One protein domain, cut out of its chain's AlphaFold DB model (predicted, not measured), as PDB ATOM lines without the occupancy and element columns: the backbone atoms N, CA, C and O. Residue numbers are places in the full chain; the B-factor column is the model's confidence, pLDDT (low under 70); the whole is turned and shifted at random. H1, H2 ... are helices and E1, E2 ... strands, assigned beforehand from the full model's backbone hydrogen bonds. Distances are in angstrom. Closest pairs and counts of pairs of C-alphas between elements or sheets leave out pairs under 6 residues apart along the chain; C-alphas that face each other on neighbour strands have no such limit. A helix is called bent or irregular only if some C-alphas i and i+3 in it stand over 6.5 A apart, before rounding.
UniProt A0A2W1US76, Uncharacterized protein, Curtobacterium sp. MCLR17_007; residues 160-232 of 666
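This is residues 160 to 232 of the 666 residues of an uncharacterized protein of Curtobacterium sp. MCLR17_007 (UniProt A0A2W1US76). A small two-strand hairpin, E1 and E2, forms one side of a compact body, and the long helix H3 runs along the opposite side of it. H1 crosses H3 steeply and reaches past E2, while the shorter H2 lies near E1 and H3, closing in the body from another side. The printed part has 73 residues, with three named helices and two named strands in the order H1, H2, E1, E2, H3, and the class is mostly helix. The sheet has the order E1, E2 and is antiparallel. The whole is compact, with a radius of gyration of the C-alphas of 11.3 A, and it is rounded, with spans of 32 by 30 by 21 A.

E1 is residues 195 to 197, and its C-alpha 195 is at (18.251, 22.480, -43.467). E2 is residues 203 to 205. H1 is residues 160 to 175, 24.0 A from first to last C-alpha, and begins at C-alpha 160 at (4.529, 25.887, -50.440). H1 is irregular, but only just: C-alphas 172 and 175 are 6.9 A apart. H2 is residues 183 to 191, 12.1 A long. H3 is residues 213 to 230, 25.5 A long, and ends at C-alpha 230 at (7.888, 37.934, -43.282).

E1 and E2 are a hairpin, antiparallel at 154 degrees between their directions. N 196 and O 204 are within hydrogen-bond range at 2.9 A, and so are N 204 and O 196 at 2.9 A. The closest C-alphas of H1 and E2 are those of Asp 172 and His 203, 6.2 A apart. The closest C-alphas of H2 and E1 are those of Leu 189 and Ile 195, 5.7 A apart. H1 touches H3 with residues 163 to 170 alone, and the closest C-alphas, those of Leu 167 and Ala 226, are 5.2 A apart. H1 and H3 run the same way at a steep tilt of 69 degrees, only just short of about perpendicular. H2 and H3 are close but not clearly touching, with the C-alphas of Leu 189 and Ile 218 closest at 7.4 A. They run opposite ways at a shallow tilt of 31 degrees. H1 and E1 are apart, as are H2 and E2, and E1 and H3. In H2 and H3 every O i to N i+4 pair is within hydrogen-bond range; in H1 10 of 12 are.

The two C-alphas farthest apart are those of Ile 176 and Pro 213, at 32.0 A. The printed part has no cut, and it has no long link; the links H2 to E1 and E1 to E2 are tight. The mean pLDDT of the printed part is 81.7, and residues 173 to 179 are under 70.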
ATOM      1  N   ALA A 160       3.495  26.587 -51.191       74.44
ATOM      2  CA  ALA A 160       4.529  25.887 -50.440       74.44
ATOM      3  C   ALA A 160       5.941  26.316 -50.859       74.44
ATOM      4  O   ALA A 160       6.783  26.602 -50.012       74.44
ATOM      5  N   ASP A 161       6.206  26.440 -52.157       78.06
ATOM      6  CA  ASP A 161       7.519  26.876 -52.616       78.06
ATOM      7  C   ASP A 161       7.784  28.370 -52.337       78.06
ATOM      8  O   ASP A 161       8.928  28.767 -52.128       78.06
ATOM      9  N   ALA A 162       6.744  29.209 -52.286       79.31
ATOM     10  CA  ALA A 162       6.874  30.607 -51.879       79.31
ATOM     11  C   ALA A 162       7.229  30.708 -50.387       79.31
ATOM     12  O   ALA A 162       8.131  31.459 -50.022       79.31
ATOM     13  N   GLN A 163       6.588  29.904 -49.533       84.00
ATOM     14  CA  GLN A 163       6.941  29.800 -48.114       84.00
ATOM     15  C   GLN A 163       8.366  29.263 -47.924       84.00
ATOM     16  O   GLN A 163       9.116  29.812 -47.118       84.00
ATOM     17  N   ARG A 164       8.776  28.256 -48.707       85.75
ATOM     18  CA  ARG A 164      10.165  27.768 -48.733       85.75
ATOM     19  C   ARG A 164      11.139  28.852 -49.155       85.75
ATOM     20  O   ARG A 164      12.177  29.005 -48.528       85.75
ATOM     21  N   SER A 165      10.795  29.623 -50.182       84.62
ATOM     22  CA  SER A 165      11.601  30.753 -50.637       84.62
ATOM     23  C   SER A 165      11.723  31.824 -49.552       84.62
ATOM     24  O   SER A 165      12.823  32.321 -49.328       84.62
ATOM     25  N   HIS A 166      10.652  32.131 -48.811       87.19
ATOM     26  CA  HIS A 166      10.719  33.042 -47.664       87.19
ATOM     27  C   HIS A 166      11.617  32.495 -46.555       87.19
ATOM     28  O   HIS A 166      12.469  33.228 -46.067       87.19
ATOM     29  N   LEU A 167      11.463  31.221 -46.175       87.06
ATOM     30  CA  LEU A 167      12.306  30.579 -45.165       87.06
ATOM     31  C   LEU A 167      13.777  30.583 -45.595       87.06
ATOM     32  O   LEU A 167      14.623  31.059 -44.846       87.06
ATOM     33  N   LYS A 168      14.071  30.143 -46.824       86.50
ATOM     34  CA  LYS A 168      15.416  30.167 -47.415       86.50
ATOM     35  C   LYS A 168      15.981  31.581 -47.408       86.50
ATOM     36  O   LYS A 168      17.082  31.794 -46.929       86.50
ATOM     37  N   THR A 169      15.198  32.555 -47.863       82.94
ATOM     38  CA  THR A 169      15.598  33.962 -47.867       82.94
ATOM     39  C   THR A 169      15.875  34.448 -46.450       82.94
ATOM     40  O   THR A 169      16.908  35.049 -46.231       82.94
ATOM     41  N   LEU A 170      15.035  34.168 -45.452       81.81
ATOM     42  CA  LEU A 170      15.302  34.576 -44.066       81.81
ATOM     43  C   LEU A 170      16.559  33.918 -43.480       81.81
ATOM     44  O   LEU A 170      17.269  34.568 -42.716       81.81
ATOM     45  N   LEU A 171      16.836  32.663 -43.841       80.19
ATOM     46  CA  LEU A 171      18.043  31.942 -43.432       80.19
ATOM     47  C   LEU A 171      19.304  32.500 -44.121       80.19
ATOM     48  O   LEU A 171      20.317  32.727 -43.463       80.19
ATOM     49  N   ASP A 172      19.238  32.769 -45.427       73.31
ATOM     50  CA  ASP A 172      20.360  33.255 -46.248       73.31
ATOM     51  C   ASP A 172      20.620  34.752 -46.082       73.31
ATOM     52  O   ASP A 172      21.758  35.221 -46.134       73.31
ATOM     53  N   LEU A 173      19.574  35.525 -45.784       67.12
ATOM     54  CA  LEU A 173      19.677  36.908 -45.332       67.12
ATOM     55  C   LEU A 173      20.307  37.016 -43.941       67.12
ATOM     56  O   LEU A 173      20.284  38.104 -43.368       67.12
ATOM     57  N   GLY A 174      20.992  35.980 -43.453       55.53
ATOM     58  CA  GLY A 174      22.034  36.112 -42.440       55.53
ATOM     59  C   GLY A 174      23.083  37.206 -42.751       55.53
ATOM     60  O   GLY A 174      23.857  37.633 -41.900       55.53
ATOM     61  N   VAL A 175      23.050  37.743 -43.966       44.53
ATOM     62  CA  VAL A 175      23.629  39.015 -44.383       44.53
ATOM     63  C   VAL A 175      22.987  40.232 -43.686       44.53
ATOM     64  O   VAL A 175      23.724  41.051 -43.178       44.53
ATOM     65  N   ILE A 176      21.663  40.399 -43.642       52.19
ATOM     66  CA  ILE A 176      20.930  41.547 -43.059       52.19
ATOM     67  C   ILE A 176      21.070  41.541 -41.530       52.19
ATOM     68  O   ILE A 176      21.613  42.466 -40.935       52.19
ATOM     69  N   GLY A 177      20.741  40.413 -40.919       54.69
ATOM     70  CA  GLY A 177      21.130  40.084 -39.561       54.69
ATOM     71  C   GLY A 177      21.344  38.578 -39.531       54.69
ATOM     72  O   GLY A 177      20.385  37.883 -39.869       54.69
ATOM     73  N   PRO A 178      22.534  38.064 -39.147       51.31
ATOM     74  CA  PRO A 178      22.875  36.627 -39.160       51.31
ATOM     75  C   PRO A 178      21.849  35.718 -38.483       51.31
ATOM     76  O   PRO A 178      21.823  34.513 -38.710       51.31
ATOM     77  N   ASP A 179      20.969  36.322 -37.696       64.50
ATOM     78  CA  ASP A 179      20.163  35.650 -36.716       64.50
ATOM     79  C   ASP A 179      18.665  35.872 -36.919       64.50
ATOM     80  O   ASP A 179      17.941  35.514 -36.012       64.50
ATOM     81  N   LEU A 180      18.159  36.458 -38.023       70.19
ATOM     82  CA  LEU A 180      16.727  36.832 -38.195       70.19
ATOM     83  C   LEU A 180      15.716  35.731 -37.810       70.19
ATOM     84  O   LEU A 180      14.612  36.041 -37.362       70.19
ATOM     85  N   ILE A 181      16.098  34.461 -37.944       75.94
ATOM     86  CA  ILE A 181      15.445  33.338 -37.264       75.94
ATOM     87  C   ILE A 181      16.235  33.033 -35.995       75.94
ATOM     88  O   ILE A 181      17.435  32.779 -36.080       75.94
ATOM     89  N   LEU A 182      15.542  33.011 -34.847       77.12
ATOM     90  CA  LEU A 182      16.129  32.759 -33.525       77.12
ATOM     91  C   LEU A 182      17.237  31.690 -33.602       77.12
ATOM     92  O   LEU A 182      16.956  30.588 -34.084       77.12
ATOM     93  N   PRO A 183      18.465  31.967 -33.121       77.31
ATOM     94  CA  PRO A 183      19.607  31.073 -33.319       77.31
ATOM     95  C   PRO A 183      19.369  29.635 -32.870       77.31
ATOM     96  O   PRO A 183      19.805  28.705 -33.545       77.31
ATOM     97  N   ASP A 184      18.630  29.436 -31.778       80.12
ATOM     98  CA  ASP A 184      18.272  28.096 -31.312       80.12
ATOM     99  C   ASP A 184      17.337  27.376 -32.288       80.12
ATOM    100  O   ASP A 184      17.516  26.192 -32.530       80.12
ATOM    101  N   ARG A 185      16.396  28.086 -32.926       83.94
ATOM    102  CA  ARG A 185      15.524  27.503 -33.957       83.94
ATOM    103  C   ARG A 185      16.313  27.143 -35.210       83.94
ATOM    104  O   ARG A 185      16.129  26.051 -35.735       83.94
ATOM    105  N   ARG A 186      17.233  28.009 -35.653       85.69
ATOM    106  CA  ARG A 186      18.155  27.687 -36.755       85.69
ATOM    107  C   ARG A 186      19.013  26.464 -36.418       85.69
ATOM    108  O   ARG A 186      19.150  25.579 -37.255       85.69
ATOM    109  N   ARG A 187      19.558  26.393 -35.198       86.75
ATOM    110  CA  ARG A 187      20.346  25.246 -34.724       86.75
ATOM    111  C   ARG A 187      19.519  23.963 -34.731       86.75
ATOM    112  O   ARG A 187      19.986  22.985 -35.295       86.75
ATOM    113  N   THR A 188      18.293  23.986 -34.204       87.75
ATOM    114  CA  THR A 188      17.382  22.831 -34.243       87.75
ATOM    115  C   THR A 188      17.123  22.363 -35.672       87.75
ATOM    116  O   THR A 188      17.155  21.166 -35.926       87.75
ATOM    117  N   LEU A 189      16.910  23.277 -36.626       89.75
ATOM    118  CA  LEU A 189      16.696  22.907 -38.030       89.75
ATOM    119  C   LEU A 189      17.914  22.204 -38.649       89.75
ATOM    120  O   LEU A 189      17.733  21.290 -39.448       89.75
ATOM    121  N   ILE A 190      19.130  22.615 -38.274       89.75
ATOM    122  CA  ILE A 190      20.380  21.983 -38.723       89.75
ATOM    123  C   ILE A 190      20.582  20.628 -38.035       89.75
ATOM    124  O   ILE A 190      20.864  19.642 -38.699       89.75
ATOM    125  N   GLU A 191      20.414  20.558 -36.711       91.00
ATOM    126  CA  GLU A 191      20.593  19.325 -35.923       91.00
ATOM    127  C   GLU A 191      19.597  18.220 -36.301       91.00
ATOM    128  O   GLU A 191      19.859  17.048 -36.048       91.00
ATOM    129  N   GLN A 192      18.454  18.596 -36.875       91.00
ATOM    130  CA  GLN A 192      17.410  17.685 -37.343       91.00
ATOM    131  C   GLN A 192      17.476  17.446 -38.859       91.00
ATOM    132  O   GLN A 192      16.537  16.886 -39.412       91.00
ATOM    133  N   ASP A 193      18.535  17.887 -39.547       90.44
ATOM    134  CA  ASP A 193      18.723  17.744 -41.001       90.44
ATOM    135  C   ASP A 193      17.562  18.311 -41.857       90.44
ATOM    136  O   ASP A 193      17.358  17.909 -43.001       90.44
ATOM    137  N   VAL A 194      16.785  19.269 -41.328       88.75
ATOM    138  CA  VAL A 194      15.723  19.970 -42.082       88.75
ATOM    139  C   VAL A 194      16.335  20.981 -43.050       88.75
ATOM    140  O   VAL A 194      15.831  21.198 -44.156       88.75
ATOM    141  N   ILE A 195      17.432  21.610 -42.628       89.88
ATOM    142  CA  ILE A 195      18.251  22.480 -43.467       89.88
ATOM    143  C   ILE A 195      19.709  22.037 -43.389       89.88
ATOM    144  O   ILE A 195      20.193  21.671 -42.321       89.88
ATOM    145  N   THR A 196      20.428  22.137 -44.501       87.38
ATOM    146  CA  THR A 196      21.888  21.981 -44.520       87.38
ATOM    147  C   THR A 196      22.534  23.277 -44.984       87.38
ATOM    148  O   THR A 196      21.923  24.058 -45.715       87.38
ATOM    149  N   VAL A 197      23.747  23.539 -44.507       87.00
ATOM    150  CA  VAL A 197      24.531  24.727 -44.861       87.00
ATOM    151  C   VAL A 197      25.692  24.252 -45.722       87.00
ATOM    152  O   VAL A 197      26.430  23.368 -45.289       87.00
ATOM    153  N   ASP A 198      25.825  24.791 -46.930       84.94
ATOM    154  CA  ASP A 198      26.955  24.475 -47.807       84.94
ATOM    155  C   ASP A 198      28.240  25.223 -47.401       84.94
ATOM    156  O   ASP A 198      28.243  26.046 -46.480       84.94
ATOM    157  N   ASP A 199      29.351  24.925 -48.082       80.94
ATOM    158  CA  ASP A 199      30.659  25.551 -47.827       80.94
ATOM    159  C   ASP A 199      30.642  27.080 -48.044       80.94
ATOM    160  O   ASP A 199      31.463  27.797 -47.468       80.94
ATOM    161  N   ASP A 200      29.680  27.579 -48.830       73.62
ATOM    162  CA  ASP A 200      29.467  29.001 -49.111       73.62
ATOM    163  C   ASP A 200      28.537  29.674 -48.078       73.62
ATOM    164  O   ASP A 200      28.291  30.882 -48.141       73.62
ATOM    165  N   GLY A 201      28.028  28.920 -47.096       75.19
ATOM    166  CA  GLY A 201      27.127  29.411 -46.053       75.19
ATOM    167  C   GLY A 201      25.666  29.548 -46.490       75.19
ATOM    168  O   GLY A 201      24.855  30.094 -45.735       75.19
ATOM    169  N   THR A 202      25.312  29.065 -47.681       80.50
ATOM    170  CA  THR A 202      23.949  29.081 -48.215       80.50
ATOM    171  C   THR A 202      23.161  27.896 -47.670       80.50
ATOM    172  O   THR A 202      23.661  26.775 -47.560       80.50
ATOM    173  N   HIS A 203      21.896  28.132 -47.323       84.69
ATOM    174  CA  HIS A 203      21.027  27.090 -46.799       84.69
ATOM    175  C   HIS A 203      20.326  26.357 -47.941       84.69
ATOM    176  O   HIS A 203      19.688  26.967 -48.807       84.69
ATOM    177  N   THR A 204      20.375  25.031 -47.904       87.00
ATOM    178  CA  THR A 204      19.468  24.176 -48.670       87.00
ATOM    179  C   THR A 204      18.427  23.581 -47.726       87.00
ATOM    180  O   THR A 204      18.714  23.286 -46.568       87.00
ATOM    181  N   ILE A 205      17.188  23.482 -48.202       86.56
ATOM    182  CA  ILE A 205      16.042  22.999 -47.426       86.56
ATOM    183  C   ILE A 205      15.691  21.610 -47.952       86.56
ATOM    184  O   ILE A 205      15.506  21.467 -49.164       86.56
ATOM    185  N   ALA A 206      15.583  20.619 -47.062       82.81
ATOM    186  CA  ALA A 206      15.176  19.264 -47.425       82.81
ATOM    187  C   ALA A 206      13.813  19.270 -48.139       82.81
ATOM    188  O   ALA A 206      12.912  20.050 -47.803       82.81
ATOM    189  N   THR A 207      13.648  18.422 -49.154       80.25
ATOM    190  CA  THR A 207      12.347  18.308 -49.818       80.25
ATOM    191  C   THR A 207      11.386  17.494 -48.954       80.25
ATOM    192  O   THR A 207      11.791  16.599 -48.221       80.25
ATOM    193  N   ALA A 208      10.084  17.791 -49.035       72.94
ATOM    194  CA  ALA A 208       9.074  17.092 -48.229       72.94
ATOM    195  C   ALA A 208       9.061  15.567 -48.460       72.94
ATOM    196  O   ALA A 208       8.663  14.828 -47.566       72.94
ATOM    197  N   ASP A 209       9.516  15.113 -49.631       77.81
ATOM    198  CA  ASP A 209       9.598  13.696 -49.993       77.81
ATOM    199  C   ASP A 209      10.804  12.984 -49.342       77.81
ATOM    200  O   ASP A 209      10.845  11.755 -49.290       77.81
ATOM    201  N   GLU A 210      11.777  13.747 -48.835       79.62
ATOM    202  CA  GLU A 210      13.007  13.263 -48.191       79.62
ATOM    203  C   GLU A 210      12.942  13.337 -46.654       79.62
ATOM    204  O   GLU A 210      13.791  12.760 -45.974       79.62
ATOM    205  N   SER A 211      11.929  14.011 -46.101       85.81
ATOM    206  CA  SER A 211      11.780  14.244 -44.663       85.81
ATOM    207  C   SER A 211      11.053  13.102 -43.945       85.81
ATOM    208  O   SER A 211      10.005  12.618 -44.373       85.81
ATOM    209  N   THR A 212      11.565  12.715 -42.778       91.38
ATOM    210  CA  THR A 212      10.830  11.905 -41.792       91.38
ATOM    211  C   THR A 212       9.607  12.668 -41.248       91.38
ATOM    212  O   THR A 212       9.559  13.895 -41.350       91.38
ATOM    213  N   PRO A 213       8.610  11.990 -40.640       88.38
ATOM    214  CA  PRO A 213       7.448  12.665 -40.050       88.38
ATOM    215  C   PRO A 213       7.812  13.764 -39.038       88.38
ATOM    216  O   PRO A 213       7.238  14.847 -39.092       88.38
ATOM    217  N   ASP A 214       8.813  13.518 -38.185       86.62
ATOM    218  CA  ASP A 214       9.286  14.489 -37.188       86.62
ATOM    219  C   ASP A 214       9.953  15.702 -37.867       86.62
ATOM    220  O   ASP A 214       9.698  16.851 -37.508       86.62
ATOM    221  N   GLN A 215      10.755  15.471 -38.915       87.75
ATOM    222  CA  GLN A 215      11.337  16.546 -39.728       87.75
ATOM    223  C   GLN A 215      10.267  17.364 -40.455       87.75
ATOM    224  O   GLN A 215      10.410  18.579 -40.573       87.75
ATOM    225  N   ALA A 216       9.197  16.725 -40.933       85.75
ATOM    226  CA  ALA A 216       8.092  17.403 -41.605       85.75
ATOM    227  C   ALA A 216       7.317  18.329 -40.653       85.75
ATOM    228  O   ALA A 216       6.943  19.430 -41.056       85.75
ATOM    229  N   GLU A 217       7.120  17.927 -39.392       87.00
ATOM    230  CA  GLU A 217       6.499  18.774 -38.365       87.00
ATOM    231  C   GLU A 217       7.364  20.004 -38.054       87.00
ATOM    232  O   GLU A 217       6.892  21.137 -38.157       87.00
ATOM    233  N   ILE A 218       8.657  19.799 -37.776       86.62
ATOM    234  CA  ILE A 218       9.615  20.889 -37.515       86.62
ATOM    235  C   ILE A 218       9.710  21.837 -38.718       86.62
ATOM    236  O   ILE A 218       9.824  23.057 -38.567       86.62
ATOM    237  N   PHE A 219       9.663  21.283 -39.926       86.69
ATOM    238  CA  PHE A 219       9.685  22.051 -41.157       86.69
ATOM    239  C   PHE A 219       8.435  22.921 -41.326       86.69
ATOM    240  O   PHE A 219       8.563  24.109 -41.630       86.69
ATOM    241  N   GLU A 220       7.240  22.381 -41.087       88.06
ATOM    242  CA  GLU A 220       5.994  23.152 -41.162       88.06
ATOM    243  C   GLU A 220       5.960  24.268 -40.104       88.06
ATOM    244  O   GLU A 220       5.609  25.408 -40.422       88.06
ATOM    245  N   GLU A 221       6.426  23.997 -38.876       87.56
ATOM    246  CA  GLU A 221       6.610  25.033 -37.849       87.56
ATOM    247  C   GLU A 221       7.536  26.158 -38.338       87.56
ATOM    248  O   GLU A 221       7.244  27.346 -38.157       87.56
ATOM    249  N   ALA A 222       8.648  25.806 -38.991       86.56
ATOM    250  CA  ALA A 222       9.590  26.775 -39.540       86.56
ATOM    251  C   ALA A 222       8.986  27.597 -40.688       86.56
ATOM    252  O   ALA A 222       9.218  28.807 -40.751       86.56
ATOM    253  N   LEU A 223       8.179  26.989 -41.565       87.75
ATOM    254  CA  LEU A 223       7.457  27.700 -42.625       87.75
ATOM    255  C   LEU A 223       6.419  28.670 -42.049       87.75
ATOM    256  O   LEU A 223       6.308  29.808 -42.519       87.75
ATOM    257  N   GLN A 224       5.684  28.257 -41.014       87.81
ATOM    258  CA  GLN A 224       4.718  29.115 -40.335       87.81
ATOM    259  C   GLN A 224       5.414  30.302 -39.653       87.81
ATOM    260  O   GLN A 224       4.980  31.450 -39.806       87.81
ATOM    261  N   LEU A 225       6.523  30.046 -38.952       85.62
ATOM    262  CA  LEU A 225       7.338  31.081 -38.320       85.62
ATOM    263  C   LEU A 225       7.907  32.053 -39.359       85.62
ATOM    264  O   LEU A 225       7.782  33.264 -39.189       85.62
ATOM    265  N   ALA A 226       8.474  31.539 -40.454       86.44
ATOM    266  CA  ALA A 226       8.988  32.348 -41.553       86.44
ATOM    267  C   ALA A 226       7.894  33.235 -42.157       86.44
ATOM    268  O   ALA A 226       8.118  34.426 -42.356       86.44
ATOM    269  N   GLY A 227       6.689  32.698 -42.380       87.62
ATOM    270  CA  GLY A 227       5.538  33.474 -42.842       87.62
ATOM    271  C   GLY A 227       5.148  34.593 -41.871       87.62
ATOM    272  O   GLY A 227       4.906  35.725 -42.297       87.62
ATOM    273  N   SER A 228       5.148  34.304 -40.566       88.12
ATOM    274  CA  SER A 228       4.873  35.296 -39.519       88.12
ATOM    275  C   SER A 228       5.931  36.404 -39.481       88.12
ATOM    276  O   SER A 228       5.587  37.584 -39.450       88.12
ATOM    277  N   VAL A 229       7.216  36.044 -39.536       87.50
ATOM    278  CA  VAL A 229       8.343  36.990 -39.581       87.50
ATOM    279  C   VAL A 229       8.293  37.835 -40.850       87.50
ATOM    280  O   VAL A 229       8.431  39.053 -40.776       87.50
ATOM    281  N   TRP A 230       8.009  37.231 -42.003       89.38
ATOM    282  CA  TRP A 230       7.888  37.934 -43.282       89.38
ATOM    283  C   TRP A 230       6.775  38.989 -43.263       89.38
ATOM    284  O   TRP A 230       6.970  40.117 -43.713       89.38
ATOM    285  N   GLY A 231       5.622  38.646 -42.682       90.00
ATOM    286  CA  GLY A 231       4.489  39.554 -42.500       90.00
ATOM    287  C   GLY A 231       4.607  40.494 -41.295       90.00
ATOM    288  O   GLY A 231       3.711  41.316 -41.072       90.00
ATOM    289  N   SER A 232       5.676  40.380 -40.501       91.69
ATOM    290  CA  SER A 232       5.838  41.152 -39.272       91.69
ATOM    291  C   SER A 232       6.014  42.641 -39.549       91.69
ATOM    292  O   SER A 232       6.596  43.052 -40.554       91.69
TER     293      SER A 232